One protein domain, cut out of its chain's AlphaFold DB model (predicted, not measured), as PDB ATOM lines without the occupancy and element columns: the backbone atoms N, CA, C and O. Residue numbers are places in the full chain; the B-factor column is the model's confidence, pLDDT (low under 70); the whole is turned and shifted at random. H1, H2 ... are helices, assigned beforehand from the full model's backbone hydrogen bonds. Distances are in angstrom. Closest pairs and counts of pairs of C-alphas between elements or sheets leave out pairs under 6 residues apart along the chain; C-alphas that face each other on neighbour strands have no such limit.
ATOM      1  N   THR A   3     -21.258  -7.050  -8.759       91.44
ATOM      2  CA  THR A   3     -22.725  -7.129  -8.866       91.44
ATOM      3  C   THR A   3     -23.370  -6.040  -8.014       91.44
ATOM      4  O   THR A   3     -22.808  -5.663  -6.986       91.44
ATOM      5  N   ARG A   4     -24.580  -5.596  -8.377       93.69
ATOM      6  CA  ARG A   4     -25.366  -4.609  -7.612       93.69
ATOM      7  C   ARG A   4     -25.411  -4.918  -6.109       93.69
ATOM      8  O   ARG A   4     -25.134  -4.050  -5.290       93.69
ATOM      9  N   ASN A   5     -25.679  -6.174  -5.748       93.19
ATOM     10  CA  ASN A   5     -25.748  -6.599  -4.346       93.19
ATOM     11  C   ASN A   5     -24.394  -6.498  -3.632       93.19
ATOM     12  O   ASN A   5     -24.334  -6.020  -2.504       93.19
ATOM     13  N   LYS A   6     -23.300  -6.896  -4.296       93.06
ATOM     14  CA  LYS A   6     -21.945  -6.768  -3.735       93.06
ATOM     15  C   LYS A   6     -21.520  -5.306  -3.609       93.06
ATOM     16  O   LYS A   6     -20.803  -4.973  -2.673       93.06
ATOM     17  N   ALA A   7     -21.954  -4.451  -4.537       94.06
ATOM     18  CA  ALA A   7     -21.663  -3.023  -4.505       94.06
ATOM     19  C   ALA A   7     -22.387  -2.362  -3.332       94.06
ATOM     20  O   ALA A   7     -21.753  -1.665  -2.548       94.06
ATOM     21  N   LYS A   8     -23.672  -2.684  -3.143       95.12
ATOM     22  CA  LYS A   8     -24.460  -2.229  -1.993       95.12
ATOM     23  C   LYS A   8     -23.865  -2.689  -0.667       95.12
ATOM     24  O   LYS A   8     -23.694  -1.876   0.233       95.12
ATOM     25  N   GLU A   9     -23.483  -3.961  -0.570       94.69
ATOM     26  CA  GLU A   9     -22.826  -4.499   0.624       94.69
ATOM     27  C   GLU A   9     -21.519  -3.762   0.949       94.69
ATOM     28  O   GLU A   9     -21.254  -3.428   2.104       94.69
ATOM     29  N   LEU A  10     -20.683  -3.510  -0.062       94.69
ATOM     30  CA  LEU A  10     -19.431  -2.782   0.124       94.69
ATOM     31  C   LEU A  10     -19.691  -1.328   0.530       94.69
ATOM     32  O   LEU A  10     -19.063  -0.839   1.466       94.69
ATOM     33  N   GLN A  11     -20.638  -0.665  -0.128       95.75
ATOM     34  CA  GLN A  11     -20.969   0.729   0.137       95.75
ATOM     35  C   GLN A  11     -21.499   0.917   1.558       95.75
ATOM     36  O   GLN A  11     -21.025   1.794   2.268       95.75
ATOM     37  N   ASP A  12     -22.406   0.052   2.008       95.88
ATOM     38  CA  ASP A  12     -22.914   0.058   3.379       95.88
ATOM     39  C   ASP A  12     -21.772  -0.021   4.412       95.88
ATOM     40  O   ASP A  12     -21.726   0.751   5.371       95.88
ATOM     41  N   LYS A  13     -20.804  -0.920   4.196       94.50
ATOM     42  CA  LYS A  13     -19.641  -1.073   5.085       94.50
ATOM     43  C   LYS A  13     -18.723   0.150   5.050       94.50
ATOM     44  O   LYS A  13     -18.217   0.554   6.096       94.50
ATOM     45  N   LEU A  14     -18.528   0.762   3.882       94.56
ATOM     46  CA  LEU A  14     -17.762   2.004   3.758       94.56
ATOM     47  C   LEU A  14     -18.472   3.185   4.431       94.56
ATOM     48  O   LEU A  14     -17.797   3.997   5.056       94.56
ATOM     49  N   ILE A  15     -19.806   3.256   4.385       95.75
ATOM     50  CA  ILE A  15     -20.600   4.274   5.095       95.75
ATOM     51  C   ILE A  15     -20.395   4.155   6.610       95.75
ATOM     52  O   ILE A  15     -20.158   5.169   7.270       95.75
ATOM     53  N   ILE A  16     -20.433   2.934   7.158       94.75
ATOM     54  CA  ILE A  16     -20.153   2.683   8.581       94.75
ATOM     55  C   ILE A  16     -18.748   3.191   8.943       94.75
ATOM     56  O   ILE A  16     -18.587   3.960   9.892       94.75
ATOM     57  N   ILE A  17     -17.734   2.811   8.156       92.12
ATOM     58  CA  ILE A  17     -16.337   3.219   8.375       92.12
ATOM     59  C   ILE A  17     -16.186   4.743   8.286       92.12
ATOM     60  O   ILE A  17     -15.560   5.348   9.158       92.12
ATOM     61  N   TYR A  18     -16.779   5.373   7.270       92.94
ATOM     62  CA  TYR A  18     -16.736   6.819   7.069       92.94
ATOM     63  C   TYR A  18     -17.354   7.570   8.250       92.94
ATOM     64  O   TYR A  18     -16.717   8.461   8.814       92.94
ATOM     65  N   LYS A  19     -18.569   7.189   8.669       92.31
ATOM     66  CA  LYS A  19     -19.249   7.834   9.802       92.31
ATOM     67  C   LYS A  19     -18.454   7.665  11.092       92.31
ATOM     68  O   LYS A  19     -18.290   8.642  11.818       92.31
ATOM     69  N   PHE A  20     -17.889   6.482  11.341       90.44
ATOM     70  CA  PHE A  20     -17.005   6.268  12.485       90.44
ATOM     71  C   PHE A  20     -15.784   7.197  12.442       90.44
ATOM     72  O   PHE A  20     -15.502   7.890  13.417       90.44
ATOM     73  N   ILE A  21     -15.065   7.256  11.316       88.00
ATOM     74  CA  ILE A  21     -13.861   8.092  11.170       88.00
ATOM     75  C   ILE A  21     -14.190   9.572  11.349       88.00
ATOM     76  O   ILE A  21     -13.493  10.263  12.094       88.00
ATOM     77  N   SER A  22     -15.258  10.041  10.705       88.00
ATOM     78  CA  SER A  22     -15.739  11.418  10.812       88.00
ATOM     79  C   SER A  22     -16.064  11.774  12.266       88.00
ATOM     80  O   SER A  22     -15.572  12.778  12.786       88.00
ATOM     81  N   HIS A  23     -16.777  10.889  12.972       88.06
ATOM     82  CA  HIS A  23     -17.099  11.060  14.387       88.06
ATOM     83  C   HIS A  23     -15.827  11.130  15.250       88.06
ATOM     84  O   HIS A  23     -15.679  12.032  16.075       88.06
ATOM     85  N   GLN A  24     -14.861  10.231  15.037       86.75
ATOM     86  CA  GLN A  24     -13.602  10.234  15.790       86.75
ATOM     87  C   GLN A  24     -12.762  11.488  15.546       86.75
ATOM     88  O   GLN A  24     -12.190  12.041  16.488       86.75
ATOM     89  N   LYS A  25     -12.680  11.957  14.294       83.69
ATOM     90  CA  LYS A  25     -11.979  13.201  13.949       83.69
ATOM     91  C   LYS A  25     -12.630  14.400  14.634       83.69
ATOM     92  O   LYS A  25     -11.915  15.214  15.217       83.69
ATOM     93  N   HIS A  26     -13.962  14.456  14.647       84.50
ATOM     94  CA  HIS A  26     -14.718  15.487  15.352       84.50
ATOM     95  C   HIS A  26     -14.439  15.454  16.864       84.50
ATOM     96  O   HIS A  26     -13.997  16.450  17.433       84.50
ATOM     97  N   LEU A  27     -14.580  14.300  17.525       82.69
ATOM     98  CA  LEU A  27     -14.299  14.169  18.964       82.69
ATOM     99  C   LEU A  27     -12.856  14.532  19.325       82.69
ATOM    100  O   LEU A  27     -12.613  15.181  20.344       82.69
ATOM    101  N   ARG A  28     -11.891  14.142  18.489       80.06
ATOM    102  CA  ARG A  28     -10.488  14.514  18.676       80.06
ATOM    103  C   ARG A  28     -10.287  16.026  18.554       80.06
ATOM    104  O   ARG A  28      -9.553  16.585  19.361       80.06
ATOM    105  N   GLY A  29     -10.923  16.665  17.572       78.06
ATOM    106  CA  GLY A  29     -10.825  18.107  17.338       78.06
ATOM    107  C   GLY A  29     -11.424  18.944  18.468       78.06
ATOM    108  O   GLY A  29     -10.815  19.926  18.878       78.06
ATOM    109  N   PHE A  30     -12.574  18.530  19.010       78.19
ATOM    110  CA  PHE A  30     -13.289  19.294  20.038       78.19
ATOM    111  C   PHE A  30     -12.862  18.975  21.474       78.19
ATOM    112  O   PHE A  30     -12.820  19.872  22.310       78.19
ATOM    113  N   PHE A  31     -12.534  17.716  21.776       76.88
ATOM    114  CA  PHE A  31     -12.341  17.256  23.159       76.88
ATOM    115  C   PHE A  31     -10.945  16.688  23.435       76.88
ATOM    116  O   PHE A  31     -10.709  16.137  24.508       76.88
ATOM    117  N   ASN A  32     -10.023  16.758  22.465       74.06
ATOM    118  CA  ASN A  32      -8.718  16.082  22.513       74.06
ATOM    119  C   ASN A  32      -8.835  14.581  22.871       74.06
ATOM    120  O   ASN A  32      -7.930  13.976  23.453       74.06
ATOM    121  N   TYR A  33      -9.982  13.982  22.536       74.25
ATOM    122  CA  TYR A  33     -10.313  12.604  22.864       74.25
ATOM    123  C   TYR A  33      -9.428  11.639  22.068       74.25
ATOM    124  O   TYR A  33      -9.250  11.782  20.855       74.25
ATOM    125  N   LYS A  34      -8.868  10.640  22.758       67.56
ATOM    126  CA  LYS A  34      -8.071   9.567  22.155       67.56
ATOM    127  C   LYS A  34      -8.828   8.245  22.289       67.56
ATOM    128  O   LYS A  34      -8.738   7.613  23.342       67.56
ATOM    129  N   PRO A  35      -9.565   7.809  21.255       66.12
ATOM    130  CA  PRO A  35     -10.271   6.535  21.302       66.12
ATOM    131  C   PRO A  35      -9.288   5.365  21.433       66.12
ATOM    132  O   PRO A  35      -8.237   5.334  20.782       66.12
ATOM    133  N   SER A  36      -9.649   4.355  22.228       67.12
ATOM    134  CA  SER A  36      -8.901   3.098  22.323       67.12
ATOM    135  C   SER A  36      -9.207   2.205  21.115       67.12
ATOM    136  O   SER A  36      -9.959   1.233  21.196       67.12
ATOM    137  N   ILE A  37      -8.656   2.556  19.958       71.19
ATOM    138  CA  ILE A  37      -8.868   1.804  18.718       71.19
ATOM    139  C   ILE A  37      -7.877   0.651  18.668       71.19
ATOM    140  O   ILE A  37      -6.667   0.868  18.710       71.19
ATOM    141  N   LYS A  38      -8.385  -0.579  18.567       67.56
ATOM    142  CA  LYS A  38      -7.544  -1.782  18.517       67.56
ATOM    143  C   LYS A  38      -6.977  -2.048  17.119       67.56
ATOM    144  O   LYS A  38      -5.806  -2.390  17.016       67.56
ATOM    145  N   SER A  39      -7.762  -1.831  16.060       74.00
ATOM    146  CA  SER A  39      -7.339  -2.075  14.670       74.00
ATOM    147  C   SER A  39      -6.324  -1.041  14.174       74.00
ATOM    148  O   SER A  39      -6.591   0.165  14.168       74.00
ATOM    149  N   ASP A  40      -5.175  -1.513  13.693       77.25
ATOM    150  CA  ASP A  40      -4.144  -0.659  13.099       77.25
ATOM    151  C   ASP A  40      -4.577  -0.046  11.765       77.25
ATOM    152  O   ASP A  40      -4.203   1.087  11.460       77.25
ATOM    153  N   SER A  41      -5.420  -0.735  11.000       77.88
ATOM    154  CA  SER A  41      -5.985  -0.237   9.742       77.88
ATOM    155  C   SER A  41      -6.876   0.985   9.996       77.88
ATOM    156  O   SER A  41      -6.718   2.008   9.333       77.88
ATOM    157  N   ILE A  42      -7.724   0.945  11.033       79.44
ATOM    158  CA  ILE A  42      -8.524   2.108  11.458       79.44
ATOM    159  C   ILE A  42      -7.616   3.252  11.927       79.44
ATOM    160  O   ILE A  42      -7.838   4.407  11.562       79.44
ATOM    161  N   LYS A  43      -6.566   2.960  12.709       81.00
ATOM    162  CA  LYS A  43      -5.605   3.993  13.137       81.00
ATOM    163  C   LYS A  43      -4.931   4.667  11.942       81.00
ATOM    164  O   LYS A  43      -4.707   5.873  11.990       81.00
ATOM    165  N   ARG A  44      -4.587   3.910  10.893       80.50
ATOM    166  CA  ARG A  44      -4.006   4.455   9.656       80.50
ATOM    167  C   ARG A  44      -4.997   5.365   8.941       80.50
ATOM    168  O   ARG A  44      -4.625   6.487   8.614       80.50
ATOM    169  N   LEU A  45      -6.252   4.933   8.791       81.38
ATOM    170  CA  LEU A  45      -7.305   5.769   8.207       81.38
ATOM    171  C   LEU A  45      -7.472   7.083   8.982       81.38
ATOM    172  O   LEU A  45      -7.443   8.151   8.387       81.38
ATOM    173  N   LEU A  46      -7.527   7.040  10.314       81.31
ATOM    174  CA  LEU A  46      -7.664   8.246  11.141       81.31
ATOM    175  C   LEU A  46      -6.489   9.222  11.054       81.31
ATOM    176  O   LEU A  46      -6.659  10.405  11.348       81.31
ATOM    177  N   LYS A  47      -5.295   8.730  10.715       81.69
ATOM    178  CA  LYS A  47      -4.093   9.555  10.553       81.69
ATOM    179  C   LYS A  47      -3.942  10.113   9.141       81.69
ATOM    180  O   LYS A  47      -3.270  11.126   8.998       81.69
ATOM    181  N   SER A  48      -4.529   9.470   8.133       82.88
ATOM    182  CA  SER A  48      -4.470   9.943   6.751       82.88
ATOM    183  C   SER A  48      -5.490  11.067   6.541       82.88
ATOM    184  O   SER A  48      -6.694  10.825   6.696       82.88
ATOM    185  N   PRO A  49      -5.055  12.289   6.193       75.88
ATOM    186  CA  PRO A  49      -5.971  13.370   5.833       75.88
ATOM    187  C   PRO A  49      -6.766  13.058   4.555       75.88
ATOM    188  O   PRO A  49      -7.895  13.516   4.408       75.88
ATOM    189  N   GLU A  50      -6.237  12.215   3.670       83.44
ATOM    190  CA  GLU A  50      -6.874  11.815   2.412       83.44
ATOM    191  C   GLU A  50      -7.981  10.769   2.593       83.44
ATOM    192  O   GLU A  50      -8.812  10.605   1.701       83.44
ATOM    193  N   SER A  51      -8.016  10.073   3.734       84.56
ATOM    194  CA  SER A  51      -8.970   8.986   3.999       84.56
ATOM    195  C   SER A  51     -10.432   9.386   3.793       84.56
ATOM    196  O   SER A  51     -11.191   8.607   3.224       84.56
ATOM    197  N   ASP A  52     -10.828  10.598   4.191       86.56
ATOM    198  CA  ASP A  52     -12.215  11.057   4.031       86.56
ATOM    199  C   ASP A  52     -12.569  11.248   2.555       86.56
ATOM    200  O   ASP A  52     -13.669  10.886   2.137       86.56
ATOM    201  N   ARG A  53     -11.628  11.783   1.765       89.69
ATOM    202  CA  ARG A  53     -11.799  11.983   0.322       89.69
ATOM    203  C   ARG A  53     -11.909  10.640  -0.395       89.69
ATOM    204  O   ARG A  53     -12.862  10.439  -1.136       89.69
ATOM    205  N   ILE A  54     -10.991   9.715  -0.112       90.31
ATOM    206  CA  ILE A  54     -10.962   8.381  -0.733       90.31
ATOM    207  C   ILE A  54     -12.241   7.602  -0.404       90.31
ATOM    208  O   ILE A  54     -12.865   7.031  -1.293       90.31
ATOM    209  N   LEU A  55     -12.671   7.603   0.863       92.44
ATOM    210  CA  LEU A  55     -13.908   6.931   1.267       92.44
ATOM    211  C   LEU A  55     -15.136   7.561   0.601       92.44
ATOM    212  O   LEU A  55     -16.017   6.832   0.150       92.44
ATOM    213  N   LYS A  56     -15.192   8.897   0.520       93.62
ATOM    214  CA  LYS A  56     -16.275   9.615  -0.161       93.62
ATOM    215  C   LYS A  56     -16.355   9.233  -1.640       93.62
ATOM    216  O   LYS A  56     -17.438   8.889  -2.108       93.62
ATOM    217  N   GLU A  57     -15.231   9.270  -2.347       93.38
ATOM    218  CA  GLU A  57     -15.146   8.911  -3.767       93.38
ATOM    219  C   GLU A  57     -15.585   7.460  -3.992       93.38
ATOM    220  O   GLU A  57     -16.511   7.221  -4.763       93.38
ATOM    221  N   ALA A  58     -15.041   6.513  -3.221       93.75
ATOM    222  CA  ALA A  58     -15.412   5.103  -3.322       93.75
ATOM    223  C   ALA A  58     -16.913   4.860  -3.059       93.75
ATOM    224  O   ALA A  58     -17.549   4.056  -3.739       93.75
ATOM    225  N   ILE A  59     -17.513   5.561  -2.089       95.81
ATOM    226  CA  ILE A  59     -18.952   5.463  -1.801       95.81
ATOM    227  C   ILE A  59     -19.793   5.962  -2.986       95.81
ATOM    228  O   ILE A  59     -20.791   5.320  -3.323       95.81
ATOM    229  N   ILE A  60     -19.404   7.075  -3.615       95.62
ATOM    230  CA  ILE A  60     -20.105   7.639  -4.781       95.62
ATOM    231  C   ILE A  60     -19.977   6.707  -5.991       95.62
ATOM    232  O   ILE A  60     -20.971   6.433  -6.661       95.62
ATOM    233  N   GLU A  61     -18.784   6.175  -6.257       94.19
ATOM    234  CA  GLU A  61     -18.563   5.240  -7.367       94.19
ATOM    235  C   GLU A  61     -19.399   3.966  -7.226       94.19
ATOM    236  O   GLU A  61     -19.964   3.475  -8.204       94.19
ATOM    237  N   LEU A  62     -19.544   3.449  -6.002       95.50
ATOM    238  CA  LEU A  62     -20.414   2.304  -5.749       95.50
ATOM    239  C   LEU A  62     -21.888   2.631  -5.988       95.50
ATOM    240  O   LEU A  62     -22.611   1.755  -6.460       95.50
ATOM    241  N   GLU A  63     -22.335   3.865  -5.735       96.00
ATOM    242  CA  GLU A  63     -23.717   4.265  -6.030       96.00
ATOM    243  C   GLU A  63     -23.996   4.194  -7.528       96.00
ATOM    244  O   GLU A  63     -25.015   3.638  -7.915       96.00
ATOM    245  N   LYS A  64     -23.052   4.618  -8.376       93.94
ATOM    246  CA  LYS A  64     -23.176   4.516  -9.843       93.94
ATOM    247  C   LYS A  64     -23.336   3.065 -10.325       93.94
ATOM    248  O   LYS A  64     -23.933   2.813 -11.366       93.94
ATOM    249  N   ILE A  65     -22.824   2.091  -9.566       94.25
ATOM    250  CA  ILE A  65     -23.019   0.656  -9.837       94.25
ATOM    251  C   ILE A  65     -24.371   0.166  -9.289       94.25
ATOM    252  O   ILE A  65     -25.003  -0.717  -9.875       94.25
ATOM    253  N   ILE A  66     -24.801   0.688  -8.139       94.94
ATOM    254  CA  ILE A  66     -26.039   0.285  -7.459       94.94
ATOM    255  C   ILE A  66     -27.271   0.842  -8.170       94.94
ATOM    256  O   ILE A  66     -28.280   0.141  -8.279       94.94
ATOM    257  N   ASP A  67     -27.184   2.078  -8.629       94.19
ATOM    258  CA  ASP A  67     -28.196   2.805  -9.369       94.19
ATOM    259  C   ASP A  67     -27.527   3.558 -10.533       94.19
ATOM    260  O   ASP A  67     -27.069   4.686 -10.370       94.19
ATOM    261  N   PRO A  68     -27.465   2.948 -11.730       90.75
ATOM    262  CA  PRO A  68     -26.880   3.584 -12.909       90.75
ATOM    263  C   PRO A  68     -27.610   4.848 -13.379       90.75
ATOM    264  O   PRO A  68     -27.086   5.550 -14.238       90.75
ATOM    265  N   SER A  69     -28.820   5.114 -12.869       91.94
ATOM    266  CA  SER A  69     -29.586   6.319 -13.196       91.94
ATOM    267  C   SER A  69     -29.255   7.508 -12.294       91.94
ATOM    268  O   SER A  69     -29.764   8.603 -12.519       91.94
ATOM    269  N   VAL A  70     -28.404   7.308 -11.281       92.12
ATOM    270  CA  VAL A  70     -28.050   8.355 -10.327       92.12
ATOM    271  C   VAL A  70     -27.269   9.480 -11.008       92.12
ATOM    272  O   VAL A  70     -26.212   9.269 -11.603       92.12
ATOM    273  N   GLU A  71     -27.783  10.701 -10.898       90.06
ATOM    274  CA  GLU A  71     -27.086  11.893 -11.371       90.06
ATOM    275  C   GLU A  71     -26.118  12.413 -10.306       90.06
ATOM    276  O   GLU A  71     -26.434  12.506  -9.112       90.06
ATOM    277  N   GLU A  72     -24.915  12.771 -10.748       86.19
ATOM    278  CA  GLU A  72     -23.919  13.374  -9.876       86.19
ATOM    279  C   GLU A  72     -24.352  14.797  -9.507       86.19
ATOM    280  O   GLU A  72     -24.620  15.637 -10.362       86.19
ATOM    281  N   SER A  73     -24.461  15.046  -8.207       90.06
ATOM    282  CA  SER A  73     -24.866  16.327  -7.630       90.06
ATOM    283  C   SER A  73     -24.023  16.608  -6.393       90.06
ATOM    284  O   SER A  73     -23.507  15.676  -5.769       90.06
ATOM    285  N   GLU A  74     -23.906  17.880  -6.009       86.44
ATOM    286  CA  GLU A  74     -23.140  18.282  -4.818       86.44
ATOM    287  C   GLU A  74     -23.637  17.568  -3.547       86.44
ATOM    288  O   GLU A  74     -22.838  17.140  -2.709       86.44
ATOM    289  N   ASP A  75     -24.948  17.324  -3.465       92.44
ATOM    290  CA  ASP A  75     -25.602  16.674  -2.327       92.44
ATOM    291  C   ASP A  75     -25.654  15.142  -2.406       92.44
ATOM    292  O   ASP A  75     -26.112  14.499  -1.457       92.44
ATOM    293  N   LEU A  76     -25.216  14.523  -3.511       94.00
ATOM    294  CA  LEU A  76     -25.359  13.076  -3.724       94.00
ATOM    295  C   LEU A  76     -24.773  12.277  -2.556       94.00
ATOM    296  O   LEU A  76     -25.411  11.377  -2.013       94.00
ATOM    297  N   PHE A  77     -23.578  12.654  -2.115       94.94
ATOM    298  CA  PHE A  77     -22.927  11.989  -0.996       94.94
ATOM    299  C   PHE A  77     -23.736  12.092   0.303       94.94
ATOM    300  O   PHE A  77     -23.885  11.104   1.021       94.94
ATOM    301  N   TYR A  78     -24.303  13.266   0.588       94.44
ATOM    302  CA  TYR A  78     -25.137  13.467   1.769       94.44
ATOM    303  C   TYR A  78     -26.422  12.632   1.696       94.44
ATOM    304  O   TYR A  78     -26.825  12.036   2.698       94.44
ATOM    305  N   LYS A  79     -27.031  12.521   0.509       94.81
ATOM    306  CA  LYS A  79     -28.192  11.650   0.276       94.81
ATOM    307  C   LYS A  79     -27.845  10.181   0.530       94.81
ATOM    308  O   LYS A  79     -28.568   9.513   1.262       94.81
ATOM    309  N   ILE A  80     -26.709   9.695   0.015       95.94
ATOM    310  CA  ILE A  80     -26.243   8.315   0.242       95.94
ATOM    311  C   ILE A  80     -26.014   8.052   1.736       95.94
ATOM    312  O   ILE A  80     -26.483   7.045   2.263       95.94
ATOM    313  N   LEU A  81     -25.332   8.963   2.440       95.06
ATOM    314  CA  LEU A  81     -25.016   8.807   3.864       95.06
ATOM    315  C   LEU A  81     -26.241   8.786   4.783       95.06
ATOM    316  O   LEU A  81     -26.139   8.274   5.902       95.06
ATOM    317  N   ASN A  82     -27.352   9.388   4.362       93.50
ATOM    318  CA  ASN A  82     -28.551   9.554   5.185       93.50
ATOM    319  C   ASN A  82     -29.764   8.782   4.655       93.50
ATOM    320  O   ASN A  82     -30.857   8.929   5.195       93.50
ATOM    321  N   ARG A  83     -29.583   7.934   3.633       93.69
ATOM    322  CA  ARG A  83     -30.659   7.089   3.090       93.69
ATOM    323  C   ARG A  83     -31.202   6.082   4.105       93.69
ATOM    324  O   ARG A  83     -32.356   5.682   4.021       93.69
ATOM    325  N   GLU A  84     -30.350   5.638   5.023       94.00
ATOM    326  CA  GLU A  84     -30.664   4.672   6.067       94.00
ATOM    327  C   GLU A  84     -29.806   4.991   7.297       94.00
ATOM    328  O   GLU A  84     -28.662   5.443   7.179       94.00
ATOM    329  N   ASP A  85     -30.367   4.778   8.482       94.19
ATOM    330  CA  ASP A  85     -29.659   4.973   9.742       94.19
ATOM    331  C   ASP A  85     -28.509   3.954   9.869       94.19
ATOM    332  O   ASP A  85     -28.674   2.750   9.650       94.19
ATOM    333  N   VAL A  86     -27.321   4.451  10.223       94.19
ATOM    334  CA  VAL A  86     -26.085   3.660  10.283       94.19
ATOM    335  C   VAL A  86     -26.157   2.516  11.292       94.19
ATOM    336  O   VAL A  86     -25.527   1.483  11.074       94.19
ATOM    337  N   GLU A  87     -26.951   2.645  12.354       94.12
ATOM    338  CA  GLU A  87     -27.158   1.580  13.332       94.12
ATOM    339  C   GLU A  87     -27.951   0.416  12.729       94.12
ATOM    340  O   GLU A  87     -27.661  -0.751  13.004       94.12
ATOM    341  N   PHE A  88     -28.919   0.702  11.854       95.25
ATOM    342  CA  PHE A  88     -29.633  -0.341  11.113       95.25
ATOM    343  C   PHE A  88     -28.726  -1.021  10.086       95.25
ATOM    344  O   PHE A  88     -28.732  -2.253   9.984       95.25
ATOM    345  N   ILE A  89     -27.889  -0.246   9.388       94.75
ATOM    346  CA  ILE A  89     -26.888  -0.790   8.462       94.75
ATOM    347  C   ILE A  89     -25.917  -1.709   9.218       94.75
ATOM    348  O   ILE A  89     -25.688  -2.839   8.794       94.75
ATOM    349  N   ALA A  90     -25.388  -1.273  10.363       93.62
ATOM    350  CA  ALA A  90     -24.449  -2.040  11.180       93.62
ATOM    351  C   ALA A  90     -25.041  -3.387  11.633       93.62
ATOM    352  O   ALA A  90     -24.413  -4.441  11.468       93.62
ATOM    353  N   LYS A  91     -26.293  -3.385  12.108       94.00
ATOM    354  CA  LYS A  91     -27.000  -4.608  12.525       94.00
ATOM    355  C   LYS A  91     -27.131  -5.639  11.402       94.00
ATOM    356  O   LYS A  91     -27.005  -6.834  11.671       94.00
ATOM    357  N   ARG A  92     -27.306  -5.208  10.143       94.19
ATOM    358  CA  ARG A  92     -27.353  -6.101   8.961       94.19
ATOM    359  C   ARG A  92     -26.083  -6.948   8.813       94.19
ATOM    360  O   ARG A  92     -26.139  -8.036   8.248       94.19
ATOM    361  N   TYR A  93     -24.957  -6.475   9.348       91.56
ATOM    362  CA  TYR A  93     -23.656  -7.143   9.282       91.56
ATOM    363  C   TYR A  93     -23.234  -7.801  10.603       91.56
ATOM    364  O   TYR A  93     -22.063  -8.134  10.777       91.56
ATOM    365  N   GLY A  94     -24.174  -8.013  11.531       90.44
ATOM    366  CA  GLY A  94     -23.902  -8.688  12.804       90.44
ATOM    367  C   GLY A  94     -23.072  -7.857  13.787       90.44
ATOM    368  O   GLY A  94     -22.469  -8.419  14.704       90.44
ATOM    369  N   MET A  95     -23.025  -6.539  13.587       92.62
ATOM    370  CA  MET A  95     -22.453  -5.589  14.538       92.62
ATOM    371  C   MET A  95     -23.457  -5.298  15.652       92.62
ATOM    372  O   MET A  95     -24.667  -5.253  15.412       92.62
ATOM    373  N   LYS A  96     -22.956  -5.068  16.870       90.00
ATOM    374  CA  LYS A  96     -23.799  -4.605  17.983       90.00
ATOM    375  C   LYS A  96     -24.346  -3.193  17.728       90.00
ATOM    376  O   LYS A  96     -25.516  -2.929  17.999       90.00
ATOM    377  N   ASP A  97     -23.478  -2.328  17.220       89.25
ATOM    378  CA  ASP A  97     -23.699  -0.916  16.918       89.25
ATOM    379  C   ASP A  97     -22.688  -0.464  15.846       89.25
ATOM    380  O   ASP A  97     -21.794  -1.228  15.460       89.25
ATOM    381  N   SER A  98     -22.801   0.771  15.355       87.56
ATOM    382  CA  SER A  98     -21.884   1.329  14.346       87.56
ATOM    383  C   SER A  98     -20.421   1.469  14.808       87.56
ATOM    384  O   SER A  98     -19.538   1.729  13.986       87.56
ATOM    385  N   TRP A  99     -20.135   1.247  16.097       86.75
ATOM    386  CA  TRP A  99     -18.797   1.320  16.686       86.75
ATOM    387  C   TRP A  99     -18.097  -0.041  16.747       86.75
ATOM    388  O   TRP A  99     -16.869  -0.088  16.882       86.75
ATOM    389  N   ASP A 100     -18.829  -1.149  16.595       85.56
ATOM    390  CA  ASP A 100     -18.288  -2.514  16.587       85.56
ATOM    391  C   ASP A 100     -17.615  -2.884  15.251       85.56
ATOM    392  O   ASP A 100     -17.945  -3.856  14.567       85.56
ATOM    393  N   LEU A 101     -16.611  -2.093  14.875       84.12
ATOM    394  CA  LEU A 101     -15.851  -2.253  13.639       84.12
ATOM    395  C   LEU A 101     -15.037  -3.554  13.569       84.12
ATOM    396  O   LEU A 101     -14.571  -3.912  12.494       84.12
ATOM    397  N   ASN A 102     -14.892  -4.292  14.674       78.31
ATOM    398  CA  ASN A 102     -14.178  -5.575  14.688       78.31
ATOM    399  C   ASN A 102     -14.894  -6.658  13.866       78.31
ATOM    400  O   ASN A 102     -14.271  -7.640  13.468       78.31
ATOM    401  N   LYS A 103     -16.201  -6.499  13.624       81.50
ATOM    402  CA  LYS A 103     -16.980  -7.386  12.748       81.50
ATOM    403  C   LYS A 103     -16.754  -7.101  11.267       81.50
ATOM    404  O   LYS A 103     -17.086  -7.935  10.426       81.50
ATOM    405  N   LEU A 104     -16.187  -5.941  10.942       81.62
ATOM    406  CA  LEU A 104     -15.792  -5.601   9.589       81.62
ATOM    407  C   LEU A 104     -14.343  -6.040   9.375       81.62
ATOM    408  O   LEU A 104     -13.432  -5.629  10.088       81.62
ATOM    409  N   ASP A 105     -14.113  -6.854   8.348       80.50
ATOM    410  CA  ASP A 105     -12.765  -7.148   7.861       80.50
ATOM    411  C   ASP A 105     -12.240  -5.933   7.077       80.50
ATOM    412  O   ASP A 105     -12.262  -5.890   5.844       80.50
ATOM    413  N   ILE A 106     -11.861  -4.884   7.814       77.31
ATOM    414  CA  ILE A 106     -11.502  -3.571   7.259       77.31
ATOM    415  C   ILE A 106     -10.309  -3.680   6.321       77.31
ATOM    416  O   ILE A 106     -10.317  -3.051   5.271       77.31
ATOM    417  N   GLU A 107      -9.309  -4.504   6.633       76.31
ATOM    418  CA  GLU A 107      -8.169  -4.693   5.732       76.31
ATOM    419  C   GLU A 107      -8.597  -5.247   4.380       76.31
ATOM    420  O   GLU A 107      -8.150  -4.771   3.335       76.31
ATOM    421  N   LYS A 108      -9.494  -6.234   4.380       80.88
ATOM    422  CA  LYS A 108     -10.025  -6.802   3.145       80.88
ATOM    423  C   LYS A 108     -10.923  -5.827   2.391       80.88
ATOM    424  O   LYS A 108     -10.956  -5.892   1.165       80.88
ATOM    425  N   LEU A 109     -11.642  -4.951   3.091       81.44
ATOM    426  CA  LEU A 109     -12.448  -3.896   2.471       81.44
ATOM    427  C   LEU A 109     -11.560  -2.834   1.816       81.44
ATOM    428  O   LEU A 109     -11.791  -2.493   0.662       81.44
ATOM    429  N   LEU A 110     -10.512  -2.385   2.509       75.12
ATOM    430  CA  LEU A 110      -9.576  -1.384   1.996       75.12
ATOM    431  C   LEU A 110      -8.743  -1.886   0.815       75.12
ATOM    432  O   LEU A 110      -8.351  -1.091  -0.015       75.12
TER     433      LEU A 110
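What this domain is: This is residues 3 to 110 of the 113 residues of an uncharacterized protein of Methanobacteriales archaeon (UniProt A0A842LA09). One long helix, H1, runs through the core along most of the length of the domain, and the shorter helices are set round it. H3, the second longest, runs back beside H1 the opposite way; H4 crosses H3, H5 packs on H1 at residues 12 to 16, and H2, with H6 next to it, lies on the side of H1 away from H4 and H5. The printed part has 108 residues, with six named helices in the order H1 to H6 and no named strand; the class is all helix, with 71 residues in the helices. It is compact, with a radius of gyration of the C-alphas of 13.9 A and spans of 42 by 30 by 23 A.

Where its parts are: H1 holds residues 4 to 31 and is 39.9 A long, from C-alpha 4 at (-25.366, -4.609, -7.612) to C-alpha 31 at (-12.341, 17.256, 23.159). H3, residues 51 to 66, is 22.3 A long. H2, residues 40 to 47, measures 10.5 A, H4, residues 76 to 82, 10.1 A, and H5, residues 86 to 92, 9.9 A. H6, residues 106 to 110, measures 6.0 A and ends with C-alpha 110 at (-9.576, -1.384, 1.996).

How they stand to each other: H1 is the hub and touches H2, H3 and H5. H1 and H3 stand at a shallow tilt of 24 degrees, opposite ways; their closest C-alphas, those of Arg 4 and Ile 66, are 4.9 A apart. With residues 12 to 16 alone H1 touches H5, at a steep tilt of 43 degrees, opposite ways; the closest C-alphas, of Ile 16 and Val 86, are 6.2 A apart. With residues 21 to 25 alone it touches H2, at a steep tilt of 59 degrees, the same way; the closest C-alphas, of Ile 21 and Leu 46, are 6.2 A apart. H3 touches H4 with residues 56 to 63 alone, about perpendicular at 86 degrees; the closest C-alphas, of Ile 60 and Phe 77, are 6.4 A apart. The helix packing is mostly crossed, helices meeting at more than a shallow tilt. H2 and H6 only just touch, with 3 pairs of C-alphas within 8 A, the closest being those of Ser 41 and Glu 107 at 6.4 A. H1 and H4 are close but not clearly touching, with the C-alphas of Ile 15 and Leu 81 closest at 6.4 A. Among the pairs that are apart are H3 and H5, and H4 and H6. In H1, H2, H3, H4, H5 and H6 every O i to N i+4 pair is within hydrogen-bond range.

The domain as a whole: The two C-alphas farthest apart, those of Asn 32 and Ser 69, are 42.5 A apart. The printed part has no cut. The link from H5 to H6, residues 93 to 105, is long; those from H2 to H3 and from H4 to H5 are tight. The mean pLDDT of the printed part is 87.6, and residues 34 to 36 and residue 38 are under 70.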